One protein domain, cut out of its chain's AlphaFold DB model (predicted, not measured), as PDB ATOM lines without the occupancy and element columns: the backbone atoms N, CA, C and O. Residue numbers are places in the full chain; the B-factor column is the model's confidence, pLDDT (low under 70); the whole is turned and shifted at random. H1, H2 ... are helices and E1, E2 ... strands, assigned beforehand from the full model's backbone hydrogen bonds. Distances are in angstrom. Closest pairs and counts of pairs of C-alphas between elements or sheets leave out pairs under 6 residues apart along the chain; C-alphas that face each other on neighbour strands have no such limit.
ATOM      1  N   VAL A  15     245.345 168.798 310.587       83.12
ATOM      2  CA  VAL A  15     245.934 170.011 310.026       83.12
ATOM      3  C   VAL A  15     245.161 170.459 308.791       83.12
ATOM      4  O   VAL A  15     244.890 169.676 307.878       83.12
ATOM      5  N   ARG A  16     244.842 171.750 308.735       80.88
ATOM      6  CA  ARG A  16     244.278 172.427 307.569       80.88
ATOM      7  C   ARG A  16     245.212 173.549 307.140       80.88
ATOM      8  O   ARG A  16     245.575 174.401 307.944       80.88
ATOM      9  N   THR A  17     245.531 173.599 305.854       77.12
ATOM     10  CA  THR A  17     246.279 174.716 305.269       77.12
ATOM     11  C   THR A  17     245.316 175.684 304.594       77.12
ATOM     12  O   THR A  17     244.435 175.272 303.835       77.12
ATOM     13  N   ARG A  18     245.485 176.984 304.844       73.50
ATOM     14  CA  ARG A  18     244.798 178.057 304.120       73.50
ATOM     15  C   ARG A  18     245.827 178.892 303.367       73.50
ATOM     16  O   ARG A  18     246.691 179.509 303.982       73.50
ATOM     17  N   VAL A  19     245.714 178.915 302.040       68.69
ATOM     18  CA  VAL A  19     246.639 179.623 301.146       68.69
ATOM     19  C   VAL A  19     245.939 180.836 300.535       68.69
ATOM     20  O   VAL A  19     244.839 180.725 299.999       68.69
ATOM     21  N   THR A  20     246.567 182.001 300.659       71.19
ATOM     22  CA  THR A  20     246.182 183.273 300.021       71.19
ATOM     23  C   THR A  20     247.474 183.955 299.533       71.19
ATOM     24  O   THR A  20     248.355 183.260 299.041       71.19
ATOM     25  N   TYR A  21     247.659 185.266 299.729       65.81
ATOM     26  CA  TYR A  21     248.984 185.909 299.633       65.81
ATOM     27  C   TYR A  21     249.963 185.420 300.724       65.81
ATOM     28  O   TYR A  21     251.176 185.591 300.626       65.81
ATOM     29  N   THR A  22     249.427 184.782 301.766       64.62
ATOM     30  CA  THR A  22     250.166 184.095 302.830       64.62
ATOM     31  C   THR A  22     249.636 182.676 302.997       64.62
ATOM     32  O   THR A  22     248.430 182.446 302.838       64.62
ATOM     33  N   ALA A  23     250.503 181.744 303.386       68.56
ATOM     34  CA  ALA A  23     250.097 180.413 303.828       68.56
ATOM     35  C   ALA A  23     250.024 180.334 305.356       68.56
ATOM     36  O   ALA A  23     250.967 180.714 306.056       68.56
ATOM     37  N   ILE A  24     248.900 179.824 305.859       74.31
ATOM     38  CA  ILE A  24     248.644 179.621 307.286       74.31
ATOM     39  C   ILE A  24     248.331 178.145 307.515       74.31
ATOM     40  O   ILE A  24     247.482 177.576 306.822       74.31
ATOM     41  N   ILE A  25     248.995 177.550 308.502       73.38
ATOM     42  CA  ILE A  25     248.698 176.204 308.993       73.38
ATOM     43  C   ILE A  25     247.830 176.325 310.246       73.38
ATOM     44  O   ILE A  25     248.175 177.031 311.195       73.38
ATOM     45  N   GLU A  26     246.681 175.654 310.230       76.69
ATOM     46  CA  GLU A  26     245.689 175.655 311.300       76.69
ATOM     47  C   GLU A  26     245.461 174.228 311.804       76.69
ATOM     48  O   GLU A  26     245.392 173.284 311.017       76.69
ATOM     49  N   VAL A  27     245.292 174.076 313.116       76.81
ATOM     50  CA  VAL A  27     244.892 172.809 313.740       76.81
ATOM     51  C   VAL A  27     243.402 172.867 314.068       76.81
ATOM     52  O   VAL A  27     242.941 173.800 314.734       76.81
ATOM     53  N   VAL A  28     242.651 171.876 313.587       79.75
ATOM     54  CA  VAL A  28     241.201 171.744 313.787       79.75
ATOM     55  C   VAL A  28     240.867 170.431 314.488       79.75
ATOM     56  O   VAL A  28     241.516 169.412 314.254       79.75
ATOM     57  N   ASP A  29     239.857 170.442 315.353       76.94
ATOM     58  CA  ASP A  29     239.315 169.227 315.973       76.94
ATOM     59  C   ASP A  29     238.260 168.538 315.075       76.94
ATOM     60  O   ASP A  29     237.929 169.018 313.985       76.94
ATOM     61  N   ALA A  30     237.688 167.415 315.526       72.12
ATOM     62  CA  ALA A  30     236.626 166.721 314.784       72.12
ATOM     63  C   ALA A  30     235.319 167.531 314.649       72.12
ATOM     64  O   ALA A  30     234.497 167.212 313.792       72.12
ATOM     65  N   ASN A  31     235.133 168.583 315.452       73.31
ATOM     66  CA  ASN A  31     234.004 169.514 315.365       73.31
ATOM     67  C   ASN A  31     234.339 170.757 314.528       73.31
ATOM     68  O   ASN A  31     233.562 171.714 314.503       73.31
ATOM     69  N   ASN A  32     235.492 170.756 313.849       63.88
ATOM     70  CA  ASN A  32     236.009 171.871 313.068       63.88
ATOM     71  C   ASN A  32     236.225 173.152 313.899       63.88
ATOM     72  O   ASN A  32     236.289 174.256 313.351       63.88
ATOM     73  N   LYS A  33     236.326 173.022 315.228       70.25
ATOM     74  CA  LYS A  33     236.701 174.113 316.116       70.25
ATOM     75  C   LYS A  33     238.199 174.328 315.996       70.25
ATOM     76  O   LYS A  33     239.006 173.400 316.079       70.25
ATOM     77  N   ARG A  34     238.555 175.586 315.759       62.53
ATOM     78  CA  ARG A  34     239.937 176.029 315.649       62.53
ATOM     79  C   ARG A  34     240.557 176.019 317.040       62.53
ATOM     80  O   ARG A  34     239.992 176.603 317.960       62.53
ATOM     81  N   ASN A  35     241.715 175.385 317.181       64.19
ATOM     82  CA  ASN A  35     242.447 175.430 318.438       64.19
ATOM     83  C   ASN A  35     243.208 176.762 318.533       64.19
ATOM     84  O   ASN A  35     244.308 176.873 317.999       64.19
ATOM     85  N   GLU A  36     242.597 177.801 319.116       54.88
ATOM     86  CA  GLU A  36     243.095 179.186 319.046       54.88
ATOM     87  C   GLU A  36     244.575 179.325 319.444       54.88
ATOM     88  O   GLU A  36     245.318 179.999 318.730       54.88
ATOM     89  N   GLU A  37     245.031 178.577 320.455       57.19
ATOM     90  CA  GLU A  37     246.411 178.584 320.972       57.19
ATOM     91  C   GLU A  37     247.467 178.036 319.992       57.19
ATOM     92  O   GLU A  37     248.617 178.466 320.023       57.19
ATOM     93  N   GLN A  38     247.098 177.130 319.077       53.59
ATOM     94  CA  GLN A  38     248.031 176.490 318.126       53.59
ATOM     95  C   GLN A  38     247.873 177.001 316.681       53.59
ATOM     96  O   GLN A  38     248.548 176.531 315.766       53.59
ATOM     97  N   SER A  39     246.946 177.929 316.429       52.22
ATOM     98  CA  SER A  39     246.303 178.029 315.107       52.22
ATOM     99  C   SER A  39     246.774 179.130 314.158       52.22
ATOM    100  O   SER A  39     246.078 179.401 313.173       52.22
ATOM    101  N   ARG A  40     247.908 179.793 314.400       55.06
ATOM    102  CA  ARG A  40     248.408 180.830 313.478       55.06
ATOM    103  C   ARG A  40     249.925 180.801 313.346       55.06
ATOM    104  O   ARG A  40     250.604 181.724 313.780       55.06
ATOM    105  N   GLN A  41     250.455 179.770 312.690       56.97
ATOM    106  CA  GLN A  41     251.795 179.872 312.113       56.97
ATOM    107  C   GLN A  41     251.680 180.405 310.684       56.97
ATOM    108  O   GLN A  41     251.131 179.747 309.799       56.97
ATOM    109  N   ILE A  42     252.160 181.636 310.485       58.41
ATOM    110  CA  ILE A  42     252.411 182.193 309.155       58.41
ATOM    111  C   ILE A  42     253.668 181.495 308.649       58.41
ATOM    112  O   ILE A  42     254.737 181.679 309.225       58.41
ATOM    113  N   VAL A  43     253.531 180.659 307.621       59.91
ATOM    114  CA  VAL A  43     254.646 179.819 307.165       59.91
ATOM    115  C   VAL A  43     255.562 180.601 306.234       59.91
ATOM    116  O   VAL A  43     256.762 180.598 306.448       59.91
ATOM    117  N   HIS A  44     255.014 181.318 305.248       59.94
ATOM    118  CA  HIS A  44     255.801 182.158 304.343       59.94
ATOM    119  C   HIS A  44     254.925 183.194 303.609       59.94
ATOM    120  O   HIS A  44     253.750 182.919 303.328       59.94
ATOM    121  N   PRO A  45     255.482 184.372 303.257       58.75
ATOM    122  CA  PRO A  45     254.919 185.222 302.215       58.75
ATOM    123  C   PRO A  45     255.089 184.535 300.854       58.75
ATOM    124  O   PRO A  45     256.186 184.099 300.505       58.75
ATOM    125  N   ILE A  46     254.003 184.422 300.091       61.06
ATOM    126  CA  ILE A  46     254.034 183.846 298.745       61.06
ATOM    127  C   ILE A  46     254.205 185.008 297.773       61.06
ATOM    128  O   ILE A  46     253.282 185.799 297.606       61.06
ATOM    129  N   ASN A  47     255.377 185.125 297.143       57.84
ATOM    130  CA  ASN A  47     255.595 186.088 296.065       57.84
ATOM    131  C   ASN A  47     255.068 185.484 294.751       57.84
ATOM    132  O   ASN A  47     255.675 184.545 294.242       57.84
ATOM    133  N   PRO A  48     253.956 185.988 294.182       58.84
ATOM    134  CA  PRO A  48     253.253 185.342 293.073       58.84
ATOM    135  C   PRO A  48     253.792 185.753 291.692       58.84
ATOM    136  O   PRO A  48     253.078 185.657 290.698       58.84
ATOM    137  N   VAL A  49     255.017 186.283 291.622       60.88
ATOM    138  CA  VAL A  49     255.534 186.946 290.412       60.88
ATOM    139  C   VAL A  49     256.027 185.927 289.372       60.88
ATOM    140  O   VAL A  49     256.013 186.221 288.179       60.88
ATOM    141  N   ASP A  50     256.388 184.710 289.794       69.94
ATOM    142  CA  ASP A  50     256.806 183.609 288.927       69.94
ATOM    143  C   ASP A  50     256.236 182.246 289.378       69.94
ATOM    144  O   ASP A  50     256.080 181.951 290.565       69.94
ATOM    145  N   LYS A  51     255.919 181.375 288.406       74.69
ATOM    146  CA  LYS A  51     255.354 180.035 288.662       74.69
ATOM    147  C   LYS A  51     256.288 179.167 289.518       74.69
ATOM    148  O   LYS A  51     255.817 178.461 290.405       74.69
ATOM    149  N   ALA A  52     257.596 179.250 289.273       73.31
ATOM    150  CA  ALA A  52     258.600 178.480 290.000       73.31
ATOM    151  C   ALA A  52     258.699 178.910 291.476       73.31
ATOM    152  O   ALA A  52     258.744 178.058 292.365       73.31
ATOM    153  N   GLY A  53     258.673 180.218 291.756       68.25
ATOM    154  CA  GLY A  53     258.614 180.748 293.119       68.25
ATOM    155  C   GLY A  53     257.355 180.323 293.876       68.25
ATOM    156  O   GLY A  53     257.444 179.953 295.049       68.25
ATOM    157  N   PHE A  54     256.200 180.291 293.203       72.75
ATOM    158  CA  PHE A  54     254.949 179.801 293.790       72.75
ATOM    159  C   PHE A  54     255.005 178.306 294.137       72.75
ATOM    160  O   PHE A  54     254.670 177.932 295.261       72.75
ATOM    161  N   GLU A  55     255.450 177.454 293.207       79.25
ATOM    162  CA  GLU A  55     255.567 176.003 293.431       79.25
ATOM    163  C   GLU A  55     256.509 175.693 294.599       79.25
ATOM    164  O   GLU A  55     256.160 174.914 295.487       79.25
ATOM    165  N   LYS A  56     257.652 176.385 294.671       77.31
ATOM    166  CA  LYS A  56     258.612 176.237 295.770       77.31
ATOM    167  C   LYS A  56     258.044 176.697 297.116       77.31
ATOM    168  O   LYS A  56     258.258 176.044 298.135       77.31
ATOM    169  N   ALA A  57     257.314 177.813 297.144       74.31
ATOM    170  CA  ALA A  57     256.654 178.275 298.364       74.31
ATOM    171  C   ALA A  57     255.569 177.287 298.825       74.31
ATOM    172  O   ALA A  57     255.423 177.046 300.021       74.31
ATOM    173  N   PHE A  58     254.837 176.687 297.885       79.88
ATOM    174  CA  PHE A  58     253.823 175.682 298.182       79.88
ATOM    175  C   PHE A  58     254.435 174.384 298.726       79.88
ATOM    176  O   PHE A  58     253.918 173.827 299.691       79.88
ATOM    177  N   GLU A  59     255.569 173.941 298.179       84.19
ATOM    178  CA  GLU A  59     256.313 172.781 298.683       84.19
ATOM    179  C   GLU A  59     256.740 172.969 300.147       84.19
ATOM    180  O   GLU A  59     256.518 172.090 300.977       84.19
ATOM    181  N   LEU A  60     257.261 174.149 300.506       82.06
ATOM    182  CA  LEU A  60     257.621 174.469 301.895       82.06
ATOM    183  C   LEU A  60     256.412 174.419 302.840       82.06
ATOM    184  O   LEU A  60     256.519 173.959 303.978       82.06
ATOM    185  N   VAL A  61     255.254 174.875 302.366       82.75
ATOM    186  CA  VAL A  61     254.000 174.832 303.123       82.75
ATOM    187  C   VAL A  61     253.512 173.396 303.302       82.75
ATOM    188  O   VAL A  61     253.055 173.052 304.390       82.75
ATOM    189  N   GLU A  62     253.633 172.551 302.280       84.12
ATOM    190  CA  GLU A  62     253.309 171.125 302.376       84.12
ATOM    191  C   GLU A  62     254.236 170.389 303.347       84.12
ATOM    192  O   GLU A  62     253.752 169.642 304.197       84.12
ATOM    193  N   ILE A  63     255.543 170.657 303.310       87.06
ATOM    194  CA  ILE A  63     256.504 170.091 304.270       87.06
ATOM    195  C   ILE A  63     256.124 170.487 305.703       87.06
ATOM    196  O   ILE A  63     256.047 169.634 306.588       87.06
ATOM    197  N   ALA A  64     255.827 171.770 305.935       83.88
ATOM    198  CA  ALA A  64     255.408 172.254 307.247       83.88
ATOM    199  C   ALA A  64     254.061 171.649 307.690       83.88
ATOM    200  O   ALA A  64     253.882 171.328 308.868       83.88
ATOM    201  N   ARG A  65     253.123 171.446 306.754       84.88
ATOM    202  CA  ARG A  65     251.830 170.789 307.007       84.88
ATOM    203  C   ARG A  65     252.024 169.347 307.459       84.88
ATOM    204  O   ARG A  65     251.415 168.947 308.447       84.88
ATOM    205  N   LEU A  66     252.856 168.586 306.748       87.62
ATOM    206  CA  LEU A  66     253.148 167.189 307.065       87.62
ATOM    207  C   LEU A  66     253.844 167.068 308.422       87.62
ATOM    208  O   LEU A  66     253.378 166.315 309.269       87.62
ATOM    209  N   ALA A  67     254.862 167.893 308.683       87.56
ATOM    210  CA  ALA A  67     255.551 167.905 309.971       87.56
ATOM    211  C   ALA A  67     254.590 168.174 311.144       87.56
ATOM    212  O   ALA A  67     254.673 167.517 312.181       87.56
ATOM    213  N   LYS A  68     253.638 169.102 310.970       84.75
ATOM    214  CA  LYS A  68     252.603 169.375 311.978       84.75
ATOM    215  C   LYS A  68     251.572 168.262 312.114       84.75
ATOM    216  O   LYS A  68     251.081 168.028 313.216       84.75
ATOM    217  N   GLN A  69     251.245 167.567 311.031       84.06
ATOM    218  CA  GLN A  69     250.342 166.420 311.083       84.06
ATOM    219  C   GLN A  69     250.989 165.256 311.846       84.06
ATOM    220  O   GLN A  69     250.335 164.674 312.708       84.06
ATOM    221  N   ASP A  70     252.279 164.998 311.625       88.38
ATOM    222  CA  ASP A  70     253.037 163.958 312.330       88.38
ATOM    223  C   ASP A  70     253.189 164.234 313.835       88.38
ATOM    224  O   ASP A  70     253.247 163.301 314.636       88.38
ATOM    225  N   GLU A  71     253.295 165.505 314.234       86.62
ATOM    226  CA  GLU A  71     253.302 165.925 315.644       86.62
ATOM    227  C   GLU A  71     251.950 165.619 316.304       86.62
ATOM    228  O   GLU A  71     251.894 164.944 317.329       86.62
ATOM    229  N   ILE A  72     250.851 166.013 315.653       85.75
ATOM    230  CA  ILE A  72     249.486 165.759 316.134       85.75
ATOM    231  C   ILE A  72     249.173 164.264 316.207       85.75
ATOM    232  O   ILE A  72     248.523 163.814 317.151       85.75
ATOM    233  N   ASP A  73     249.584 163.490 315.204       87.19
ATOM    234  CA  ASP A  73     249.330 162.053 315.186       87.19
ATOM    235  C   ASP A  73     250.102 161.338 316.307       87.19
ATOM    236  O   ASP A  73     249.558 160.411 316.910       87.19
ATOM    237  N   ARG A  74     251.313 161.803 316.653       88.88
ATOM    238  CA  ARG A  74     252.067 161.316 317.822       88.88
ATOM    239  C   ARG A  74     251.387 161.670 319.141       88.88
ATOM    240  O   ARG A  74     251.139 160.770 319.938       88.88
ATOM    241  N   GLU A  75     251.011 162.935 319.338       86.75
ATOM    242  CA  GLU A  75     250.263 163.367 320.532       86.75
ATOM    243  C   GLU A  75     248.986 162.536 320.718       86.75
ATOM    244  O   GLU A  75     248.690 162.052 321.810       86.75
ATOM    245  N   HIS A  76     248.244 162.307 319.632       87.19
ATOM    246  CA  HIS A  76     247.014 161.528 319.674       87.19
ATOM    247  C   HIS A  76     247.254 160.053 320.035       87.19
ATOM    248  O   HIS A  76     246.454 159.467 320.765       87.19
ATOM    249  N   GLN A  77     248.339 159.445 319.546       87.25
ATOM    250  CA  GLN A  77     248.706 158.073 319.911       87.25
ATOM    251  C   GLN A  77     249.056 157.956 321.396       87.25
ATOM    252  O   GLN A  77     248.585 157.029 322.054       87.25
ATOM    253  N   GLU A  78     249.820 158.904 321.941       87.56
ATOM    254  CA  GLU A  78     250.146 158.936 323.370       87.56
ATOM    255  C   GLU A  78     248.894 159.124 324.239       87.56
ATOM    256  O   GLU A  78     248.714 158.422 325.236       87.56
ATOM    257  N   GLU A  79     247.991 160.033 323.857       84.81
ATOM    258  CA  GLU A  79     246.715 160.225 324.558       84.81
ATOM    259  C   GLU A  79     245.836 158.967 324.510       84.81
ATOM    260  O   GLU A  79     245.221 158.600 325.515       84.81
ATOM    261  N   MET A  80     245.791 158.278 323.365       85.88
ATOM    262  CA  MET A  80     245.057 157.019 323.212       85.88
ATOM    263  C   MET A  80     245.626 155.909 324.098       85.88
ATOM    264  O   MET A  80     244.850 155.176 324.707       85.88
ATOM    265  N   GLN A  81     246.951 155.803 324.222       87.00
ATOM    266  CA  GLN A  81     247.587 154.825 325.111       87.00
ATOM    267  C   GLN A  81     247.205 155.067 326.576       87.00
ATOM    268  O   GLN A  81     246.726 154.149 327.239       87.00
ATOM    269  N   ARG A  82     247.292 156.318 327.052       83.38
ATOM    270  CA  ARG A  82     246.870 156.682 328.419       83.38
ATOM    271  C   ARG A  82     245.389 156.391 328.658       83.38
ATOM    272  O   ARG A  82     244.995 155.943 329.732       83.38
ATOM    273  N   TYR A  83     244.553 156.636 327.651       82.81
ATOM    274  CA  TYR A  83     243.129 156.326 327.715       82.81
ATOM    275  C   TYR A  83     242.863 154.815 327.815       82.81
ATOM    276  O   TYR A  83     242.008 154.387 328.594       82.81
ATOM    277  N   GLU A  84     243.588 153.993 327.055       83.38
ATOM    278  CA  GLU A  84     243.483 152.535 327.137       83.38
ATOM    279  C   GLU A  84     243.958 151.987 328.484       83.38
ATOM    280  O   GLU A  84     243.301 151.103 329.038       83.38
ATOM    281  N   GLU A  85     245.046 152.521 329.037       83.06
ATOM    282  CA  GLU A  85     245.537 152.180 330.377       83.06
ATOM    283  C   GLU A  85     244.492 152.505 331.448       83.06
ATOM    284  O   GLU A  85     244.077 151.612 332.191       83.06
ATOM    285  N   ALA A  86     243.947 153.726 331.438       79.31
ATOM    286  CA  ALA A  86     242.885 154.129 332.359       79.31
ATOM    287  C   ALA A  86     241.622 153.262 332.212       79.31
ATOM    288  O   ALA A  86     240.969 152.919 333.200       79.31
ATOM    289  N   ARG A  87     241.269 152.852 330.983       78.38
ATOM    290  CA  ARG A  87     240.168 151.900 330.759       78.38
ATOM    291  C   ARG A  87     240.464 150.521 331.328       78.38
ATOM    292  O   ARG A  87     239.552 149.917 331.890       78.38
ATOM    293  N   ARG A  88     241.686 150.008 331.170       77.12
ATOM    294  CA  ARG A  88     242.088 148.708 331.732       77.12
ATOM    295  C   ARG A  88     242.014 148.739 333.253       77.12
ATOM    296  O   ARG A  88     241.401 147.850 333.831       77.12
ATOM    297  N   GLU A  89     242.536 149.785 333.887       72.25
ATOM    298  CA  GLU A  89     242.444 149.980 335.339       72.25
ATOM    299  C   GLU A  89     240.994 150.088 335.819       72.25
ATOM    300  O   GLU A  89     240.609 149.465 336.810       72.25
ATOM    301  N   ALA A  90     240.155 150.839 335.102       70.06
ATOM    302  CA  ALA A  90     238.739 150.960 335.428       70.06
ATOM    303  C   ALA A  90     237.998 149.619 335.297       70.06
ATOM    304  O   ALA A  90     237.153 149.325 336.147       70.06
ATOM    305  N   ALA A  91     238.341 148.813 334.284       68.12
ATOM    306  CA  ALA A  91     237.739 147.511 333.999       68.12
ATOM    307  C   ALA A  91     238.149 146.396 334.975       68.12
ATOM    308  O   ALA A  91     237.448 145.385 335.037       68.12
ATOM    309  N   LEU A  92     239.227 146.569 335.754       68.50
ATOM    310  CA  LEU A  92     239.559 145.643 336.838       68.50
ATOM    311  C   LEU A  92     238.410 145.599 337.855       68.50
ATOM    312  O   LEU A  92     237.898 146.632 338.313       68.50
ATOM    313  N   SER A  93     238.012 144.389 338.229       66.50
ATOM    314  CA  SER A  93     237.022 144.174 339.279       66.50
ATOM    315  C   SER A  93     237.562 144.650 340.638       66.50
ATOM    316  O   SER A  93     238.772 144.726 340.853       66.50
ATOM    317  N   LEU A  94     236.676 144.986 341.588       64.06
ATOM    318  CA  LEU A  94     237.080 145.405 342.943       64.06
ATOM    319  C   LEU A  94     238.110 144.455 343.605       64.06
ATOM    320  O   LEU A  94     239.080 144.957 344.169       64.06
ATOM    321  N   PRO A  95     237.960 143.115 343.520       65.50
ATOM    322  CA  PRO A  95     238.946 142.171 344.046       65.50
ATOM    323  C   PRO A  95     240.319 142.286 343.375       65.50
ATOM    324  O   PRO A  95     241.338 142.231 344.057       65.50
ATOM    325  N   GLU A  96     240.364 142.486 342.057       66.88
ATOM    326  CA  GLU A  96     241.614 142.640 341.304       66.88
ATOM    327  C   GLU A  96     242.300 143.975 341.608       66.88
ATOM    328  O   GLU A  96     243.523 144.020 341.720       66.88
ATOM    329  N   LYS A  97     241.523 145.045 341.830       65.25
ATOM    330  CA  LYS A  97     242.035 146.344 342.302       65.25
ATOM    331  C   LYS A  97     242.655 146.237 343.698       65.25
ATOM    332  O   LYS A  97     243.733 146.774 343.931       65.25
ATOM    333  N   ILE A  98     242.004 145.511 344.611       67.69
ATOM    334  CA  ILE A  98     242.521 145.258 345.966       67.69
ATOM    335  C   ILE A  98     243.793 144.399 345.910       67.69
ATOM    336  O   ILE A  98     244.767 144.714 346.588       67.69
ATOM    337  N   LEU A  99     243.823 143.349 345.081       70.38
ATOM    338  CA  LEU A  99     245.009 142.505 344.893       70.38
ATOM    339  C   LEU A  99     246.186 143.279 344.284       70.38
ATOM    340  O   LEU A  99     247.304 143.142 344.773       70.38
ATOM    341  N   ALA A 100     245.953 144.112 343.269       68.38
ATOM    342  CA  ALA A 100     246.996 144.951 342.677       68.38
ATOM    343  C   ALA A 100     247.604 145.920 343.708       68.38
ATOM    344  O   ALA A 100     248.826 146.000 343.819       68.38
ATOM    345  N   PHE A 101     246.759 146.564 344.524       71.25
ATOM    346  CA  PHE A 101     247.193 147.449 345.610       71.25
ATOM    347  C   PHE A 101     247.999 146.711 346.694       71.25
ATOM    348  O   PHE A 101     249.028 147.205 347.146       71.25
ATOM    349  N   LEU A 102     247.567 145.510 347.098       71.56
ATOM    350  CA  LEU A 102     248.249 144.711 348.126       71.56
ATOM    351  C   LEU A 102     249.593 144.130 347.661       71.56
ATOM    352  O   LEU A 102     250.466 143.886 348.490       71.56
ATOM    353  N   ILE A 103     249.764 143.897 346.357       80.12
ATOM    354  CA  ILE A 103     250.996 143.334 345.777       80.12
ATOM    355  C   ILE A 103     252.041 144.434 345.479       80.12
ATOM    356  O   ILE A 103     253.195 144.119 345.193       80.12
ATOM    357  N   GLY A 104     251.688 145.718 345.623       56.72
ATOM    358  CA  GLY A 104     252.632 146.836 345.518       56.72
ATOM    359  C   GLY A 104     253.120 147.109 344.093       56.72
ATOM    360  O   GLY A 104     254.283 147.468 343.907       56.72
TER     361      GLY A 104
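What this domain is: This is residues 15 to 104 of the 105 residues of an uncharacterized protein of Gimesia panareensis (UniProt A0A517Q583). A small sheet of three strands, E1, E2 and E3, packs along one long helix, H1, beside its residues 57 to 72; H1 then runs on well past the sheet as a bare arm, and a short helix, H2, turns off across its far end to make a corner. Residues 73 to 88 of H1 stick out between the sheet and H2. The printed part has 90 residues with three named strands and two named helices, in the order E1, E2, E3, H1, H2; the sheet order is E1, E2, E3, antiparallel throughout, and the class is mixed, helices and strands. The whole is extended, with a radius of gyration of the C-alphas of 21.7 A, and H1 makes most of the length in its spans of 72 by 22 by 16 A.

Where its parts are: The inner strand of the sheet is E2, residues 22 to 28, 18.8 A from first to last C-alpha. Its edge strands are E1, residues 15 to 19, 13.1 A, which begins with C-alpha 15 at (245.934, 170.011, 310.026), and E3, residues 41 to 45, 11.7 A. H1, residues 51 to 91, is 58.5 A long, from C-alpha 51 at (255.354, 180.035, 288.662) to C-alpha 91 at (237.739, 147.511, 333.999). H2, residues 94 to 103, is 14.4 A long and ends with C-alpha 103 at (250.996, 143.334, 345.777).

How they stand to each other: The strands form a meander, each the antiparallel neighbour of the one before. E1 and E2 are a hairpin at 156 degrees, with N 16 and O 26 2.8 A apart and N 18 and O 24 2.9 A apart, within hydrogen-bond range. E2 and E3 are a hairpin at 160 degrees, with N 43 and O 23 within range at 3.0 A. H1 is on one face of the sheet, two layers in all, at a height over the sheet of 7.8 A. It lies over E2 and runs along the strands, at 12 degrees to E2 on the local plane. The closest C-alphas of E1 and H1 are those of Val 15 and Gln 69, 5.8 A apart. H2 is not on the sheet and is apart from its three strands. H1 and H2 are close but not clearly touching, about perpendicular at 85 degrees; their closest C-alphas, of Glu 89 and Lys 97, are 7.9 A apart. In H1 and H2 every O i to N i+4 pair is within hydrogen-bond range.

The domain as a whole: The two C-alphas farthest apart, of Val 49 and Leu 102, are 71.9 A apart. The printed part has no cut. The link from E2 to E3, residues 29 to 40, is long; the other links are tight. Mean pLDDT of the printed part is 73.7, and 33 residues are under 70, among them residues 34 to 50 and 91 to 98.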